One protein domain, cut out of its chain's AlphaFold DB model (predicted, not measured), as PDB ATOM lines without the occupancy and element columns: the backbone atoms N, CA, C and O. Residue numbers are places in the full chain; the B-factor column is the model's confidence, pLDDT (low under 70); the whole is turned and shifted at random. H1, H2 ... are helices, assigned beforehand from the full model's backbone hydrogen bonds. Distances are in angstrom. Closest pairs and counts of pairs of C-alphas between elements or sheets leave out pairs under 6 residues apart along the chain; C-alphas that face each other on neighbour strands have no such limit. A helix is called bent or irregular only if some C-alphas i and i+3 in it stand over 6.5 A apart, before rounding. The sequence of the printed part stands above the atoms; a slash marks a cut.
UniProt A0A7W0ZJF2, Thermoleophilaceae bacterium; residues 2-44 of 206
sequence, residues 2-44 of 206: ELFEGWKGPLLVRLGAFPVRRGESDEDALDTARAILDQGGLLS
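What this domain is: This is residues 2 to 44 of the 206 residues of a protein of Thermoleophilaceae bacterium (UniProt A0A7W0ZJF2). The longest helix, H2, makes one side of a loose, flattish zigzag, and the short helix H1 lies on the other side, with the long link of residues 15 to 26 running between them. After H2 the tail of residues 39 to 44 folds back toward the link, and residues 22 to 27 and 35 to 40 stick out. The printed part has 43 residues with two named helices, H1 then H2, and no named strand; the class is all helix, though under half of the residues, 18 of the 43, are in named elements. It is only just loose, close to compact, with a radius of gyration of the C-alphas of 11.2 A and spans of 30 by 25 by 14 A.

Where its parts are: Find C-alpha 27 at (154.556, 152.644, 156.076); from there H2, residues 27 to 38, runs 16.2 A to C-alpha 38 at (155.063, 141.449, 167.749). Then look back to C-alpha 9 at (139.791, 140.463, 148.328), where H1, residues 9 to 14, begins; its first and last C-alphas are 8.6 A apart.

How they stand to each other: Start at H2 and look across to H1: the two are apart, with no C-alpha of the one within 8 A of the other. Both helices have each O i to N i+4 pair within hydrogen-bond range. Neither is bent or irregular.

The domain as a whole: The two C-alphas farthest apart are those of Trp 7 and Asp 38, at 30.2 A. The printed part runs from residue 2 to 44 with no cut, and you will find a long link of 12 residues between H1 and H2. In the B-factor column the mean pLDDT of the printed part is 80.7; look for values under 70 at residues 2 to 5 and 23 to 25.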
ATOM      1  N   GLU A   2     145.411 146.303 143.569       64.81
ATOM      2  CA  GLU A   2     144.415 145.804 142.599       64.81
ATOM      3  C   GLU A   2     143.917 144.366 142.866       64.81
ATOM      4  O   GLU A   2     142.816 143.994 142.477       64.81
ATOM      5  N   LEU A   3     144.698 143.544 143.581       65.62
ATOM      6  CA  LEU A   3     144.315 142.181 143.984       65.62
ATOM      7  C   LEU A   3     143.201 142.125 145.047       65.62
ATOM      8  O   LEU A   3     142.525 141.101 145.152       65.62
ATOM      9  N   PHE A   4     143.018 143.195 145.824       64.06
ATOM     10  CA  PHE A   4     142.075 143.266 146.946       64.06
ATOM     11  C   PHE A   4     140.758 143.976 146.600       64.06
ATOM     12  O   PHE A   4     139.809 143.892 147.370       64.06
ATOM     13  N   GLU A   5     140.675 144.625 145.438       64.44
ATOM     14  CA  GLU A   5     139.530 145.456 145.029       64.44
ATOM     15  C   GLU A   5     138.391 144.648 144.367       64.44
ATOM     16  O   GLU A   5     137.324 145.184 144.086       64.44
ATOM     17  N   GLY A   6     138.585 143.341 144.142       72.19
ATOM     18  CA  GLY A   6     137.587 142.447 143.539       72.19
ATOM     19  C   GLY A   6     137.058 141.359 144.480       72.19
ATOM     20  O   GLY A   6     137.412 141.283 145.653       72.19
ATOM     21  N   TRP A   7     136.273 140.423 143.933       73.94
ATOM     22  CA  TRP A   7     135.656 139.310 144.683       73.94
ATOM     23  C   TRP A   7     136.647 138.415 145.454       73.94
ATOM     24  O   TRP A   7     136.260 137.696 146.371       73.94
ATOM     25  N   LYS A   8     137.935 138.454 145.090       72.38
ATOM     26  CA  LYS A   8     139.018 137.700 145.738       72.38
ATOM     27  C   LYS A   8     139.560 138.385 146.998       72.38
ATOM     28  O   LYS A   8     140.212 137.715 147.793       72.38
ATOM     29  N   GLY A   9     139.289 139.676 147.198       75.44
ATOM     30  CA  GLY A   9     139.791 140.463 148.328       75.44
ATOM     31  C   GLY A   9     139.414 139.878 149.692       75.44
ATOM     32  O   GLY A   9     140.319 139.565 150.465       75.44
ATOM     33  N   PRO A  10     138.122 139.614 149.973       77.50
ATOM     34  CA  PRO A  10     137.702 139.020 151.243       77.50
ATOM     35  C   PRO A  10     138.340 137.650 151.514       77.50
ATOM     36  O   PRO A  10     138.684 137.341 152.652       77.50
ATOM     37  N   LEU A  11     138.540 136.837 150.471       81.38
ATOM     38  CA  LEU A  11     139.206 135.540 150.590       81.38
ATOM     39  C   LEU A  11     140.683 135.701 150.966       81.38
ATOM     40  O   LEU A  11     141.162 135.008 151.857       81.38
ATOM     41  N   LEU A  12     141.400 136.619 150.313       77.94
ATOM     42  CA  LEU A  12     142.816 136.878 150.589       77.94
ATOM     43  C   LEU A  12     143.035 137.409 152.008       77.94
ATOM     44  O   LEU A  12     143.926 136.925 152.701       77.94
ATOM     45  N   VAL A  13     142.180 138.326 152.467       79.50
ATOM     46  CA  VAL A  13     142.217 138.831 153.849       79.50
ATOM     47  C   VAL A  13     141.962 137.704 154.849       79.50
ATOM     48  O   VAL A  13     142.676 137.578 155.839       79.50
ATOM     49  N   ARG A  14     141.005 136.813 154.564       77.06
ATOM     50  CA  ARG A  14     140.715 135.653 155.421       77.06
ATOM     51  C   ARG A  14     141.847 134.617 155.443       77.06
ATOM     52  O   ARG A  14     141.942 133.851 156.395       77.06
ATOM     53  N   LEU A  15     142.702 134.609 154.421       79.06
ATOM     54  CA  LEU A  15     143.937 133.820 154.363       79.06
ATOM     55  C   LEU A  15     145.138 134.531 155.019       79.06
ATOM     56  O   LEU A  15     146.246 134.003 154.967       79.06
ATOM     57  N   GLY A  16     144.937 135.706 155.626       77.00
ATOM     58  CA  GLY A  16     145.977 136.466 156.324       77.00
ATOM     59  C   GLY A  16     146.815 137.379 155.424       77.00
ATOM     60  O   GLY A  16     147.833 137.901 155.869       77.00
ATOM     61  N   ALA A  17     146.422 137.584 154.163       82.94
ATOM     62  CA  ALA A  17     147.103 138.529 153.283       82.94
ATOM     63  C   ALA A  17     146.578 139.953 153.505       82.94
ATOM     64  O   ALA A  17     145.369 140.178 153.539       82.94
ATOM     65  N   PHE A  18     147.484 140.924 153.569       84.44
ATOM     66  CA  PHE A  18     147.155 142.345 153.635       84.44
ATOM     67  C   PHE A  18     147.668 143.083 152.386       84.44
ATOM     68  O   PHE A  18     148.622 142.631 151.740       84.44
ATOM     69  N   PRO A  19     146.998 144.171 151.970       80.50
ATOM     70  CA  PRO A  19     147.409 144.943 150.807       80.50
ATOM     71  C   PRO A  19     148.745 145.645 151.059       80.50
ATOM     72  O   PRO A  19     148.943 146.241 152.106       80.50
ATOM     73  N   VAL A  20     149.625 145.619 150.055       82.38
ATOM     74  CA  VAL A  20     150.900 146.351 150.058       82.38
ATOM     75  C   VAL A  20     151.023 147.122 148.750       82.38
ATOM     76  O   VAL A  20     150.831 146.554 147.664       82.38
ATOM     77  N   ARG A  21     151.330 148.414 148.834       78.00
ATOM     78  CA  ARG A  21     151.630 149.276 147.689       78.00
ATOM     79  C   ARG A  21     153.074 149.038 147.259       78.00
ATOM     80  O   ARG A  21     153.999 149.030 148.061       78.00
ATOM     81  N   ARG A  22     153.267 148.780 145.966       71.31
ATOM     82  CA  ARG A  22     154.589 148.520 145.376       71.31
ATOM     83  C   ARG A  22     155.106 149.793 144.721       71.31
ATOM     84  O   ARG A  22     154.356 150.427 143.991       71.31
ATOM     85  N   GLY A  23     156.386 150.105 144.919       66.06
ATOM     86  CA  GLY A  23     157.054 151.258 144.297       66.06
ATOM     87  C   GLY A  23     157.120 152.515 145.170       66.06
ATOM     88  O   GLY A  23     157.911 153.400 144.865       66.06
ATOM     89  N   GLU A  24     156.377 152.556 146.275       64.38
ATOM     90  CA  GLU A  24     156.419 153.616 147.291       64.38
ATOM     91  C   GLU A  24     156.704 152.996 148.669       64.38
ATOM     92  O   GLU A  24     156.503 151.792 148.853       64.38
ATOM     93  N   SER A  25     157.199 153.796 149.625       66.75
ATOM     94  CA  SER A  25     157.291 153.362 151.029       66.75
ATOM     95  C   SER A  25     155.874 153.270 151.584       66.75
ATOM     96  O   SER A  25     155.220 154.290 151.786       66.75
ATOM     97  N   ASP A  26     155.379 152.048 151.756       79.94
ATOM     98  CA  ASP A  26     154.081 151.783 152.371       79.94
ATOM     99  C   ASP A  26     154.288 151.569 153.874       79.94
ATOM    100  O   ASP A  26     154.474 150.439 154.335       79.94
ATOM    101  N   GLU A  27     154.349 152.674 154.621       81.19
ATOM    102  CA  GLU A  27     154.556 152.644 156.076       81.19
ATOM    103  C   GLU A  27     153.438 151.862 156.782       81.19
ATOM    104  O   GLU A  27     153.734 151.044 157.649       81.19
ATOM    105  N   ASP A  28     152.184 151.990 156.330       84.88
ATOM    106  CA  ASP A  28     151.040 151.258 156.895       84.88
ATOM    107  C   ASP A  28     151.226 149.733 156.771       84.88
ATOM    108  O   ASP A  28     150.921 148.963 157.692       84.88
ATOM    109  N   ALA A  29     151.748 149.268 155.631       85.75
ATOM    110  CA  ALA A  29     152.052 147.856 155.419       85.75
ATOM    111  C   ALA A  29     153.212 147.368 156.301       85.75
ATOM    112  O   ALA A  29     153.180 146.228 156.774       85.75
ATOM    113  N   LEU A  30     154.225 148.207 156.530       86.12
ATOM    114  CA  LEU A  30     155.333 147.886 157.432       86.12
ATOM    115  C   LEU A  30     154.870 147.832 158.888       86.12
ATOM    116  O   LEU A  30     155.222 146.887 159.591       86.12
ATOM    117  N   ASP A  31     154.037 148.773 159.323       88.75
ATOM    118  CA  ASP A  31     153.463 148.787 160.670       88.75
ATOM    119  C   ASP A  31     152.558 147.580 160.907       88.75
ATOM    120  O   ASP A  31     152.654 146.920 161.942       88.75
ATOM    121  N   THR A  32     151.754 147.208 159.909       90.50
ATOM    122  CA  THR A  32     150.964 145.969 159.946       90.50
ATOM    123  C   THR A  32     151.870 144.745 160.084       90.50
ATOM    124  O   THR A  32     151.614 143.863 160.903       90.50
ATOM    125  N   ALA A  33     152.950 144.685 159.302       91.19
ATOM    126  CA  ALA A  33     153.895 143.579 159.351       91.19
ATOM    127  C   ALA A  33     154.600 143.476 160.716       91.19
ATOM    128  O   ALA A  33     154.729 142.372 161.243       91.19
ATOM    129  N   ARG A  34     155.000 144.610 161.310       90.06
ATOM    130  CA  ARG A  34     155.567 144.678 162.668       90.06
ATOM    131  C   ARG A  34     154.562 144.197 163.707       90.06
ATOM    132  O   ARG A  34     154.879 143.288 164.461       90.06
ATOM    133  N   ALA A  35     153.327 144.698 163.668       91.12
ATOM    134  CA  ALA A  35     152.275 144.291 164.597       91.12
ATOM    135  C   ALA A  35     151.992 142.778 164.547       91.12
ATOM    136  O   ALA A  35     151.779 142.156 165.587       91.12
ATOM    137  N   ILE A  36     152.022 142.168 163.356       92.25
ATOM    138  CA  ILE A  36     151.889 140.711 163.202       92.25
ATOM    139  C   ILE A  36     153.049 139.984 163.892       92.25
ATOM    140  O   ILE A  36     152.814 139.010 164.605       92.25
ATOM    141  N   LEU A  37     154.288 140.434 163.679       92.06
ATOM    142  CA  LEU A  37     155.474 139.810 164.270       92.06
ATOM    143  C   LEU A  37     155.515 139.985 165.796       92.06
ATOM    144  O   LEU A  37     155.799 139.016 166.499       92.06
ATOM    145  N   ASP A  38     155.140 141.157 166.309       89.56
ATOM    146  CA  ASP A  38     155.063 141.449 167.749       89.56
ATOM    147  C   ASP A  38     154.033 140.564 168.467       89.56
ATOM    148  O   ASP A  38     154.217 140.180 169.622       89.56
ATOM    149  N   GLN A  39     152.960 140.179 167.772       92.00
ATOM    150  CA  GLN A  39     151.950 139.244 168.278       92.00
ATOM    151  C   GLN A  39     152.382 137.768 168.179       92.00
ATOM    152  O   GLN A  39     151.592 136.872 168.481       92.00
ATOM    153  N   GLY A  40     153.617 137.487 167.750       89.44
ATOM    154  CA  GLY A  40     154.115 136.129 167.523       89.44
ATOM    155  C   GLY A  40     153.559 135.474 166.255       89.44
ATOM    156  O   GLY A  40     153.605 134.251 166.115       89.44
ATOM    157  N   GLY A  41     153.005 136.272 165.340       91.12
ATOM    158  CA  GLY A  41     152.534 135.823 164.038       91.12
ATOM    159  C   GLY A  41     153.672 135.482 163.075       91.12
ATOM    160  O   GLY A  41     154.854 135.681 163.349       91.12
ATOM    161  N   LEU A  42     153.302 134.958 161.905       91.88
ATOM    162  CA  LEU A  42     154.242 134.555 160.860       91.88
ATOM    163  C   LEU A  42     154.012 135.375 159.596       91.88
ATOM    164  O   LEU A  42     152.884 135.500 159.119       91.88
ATOM    165  N   LEU A  43     155.103 135.871 159.014       92.69
ATOM    166  CA  LEU A  43     155.088 136.621 157.768       92.69
ATOM    167  C   LEU A  43     155.889 135.886 156.691       92.69
ATOM    168  O   LEU A  43     157.028 135.480 156.912       92.69
ATOM    169  N   SER A  44     155.303 135.742 155.501       92.12
ATOM    170  CA  SER A  44     156.001 135.224 154.324       92.12
ATOM    171  C   SER A  44     156.332 136.371 153.376       92.12
ATOM    172  O   SER A  44     155.443 137.094 152.927       92.12
TER     173      SER A  44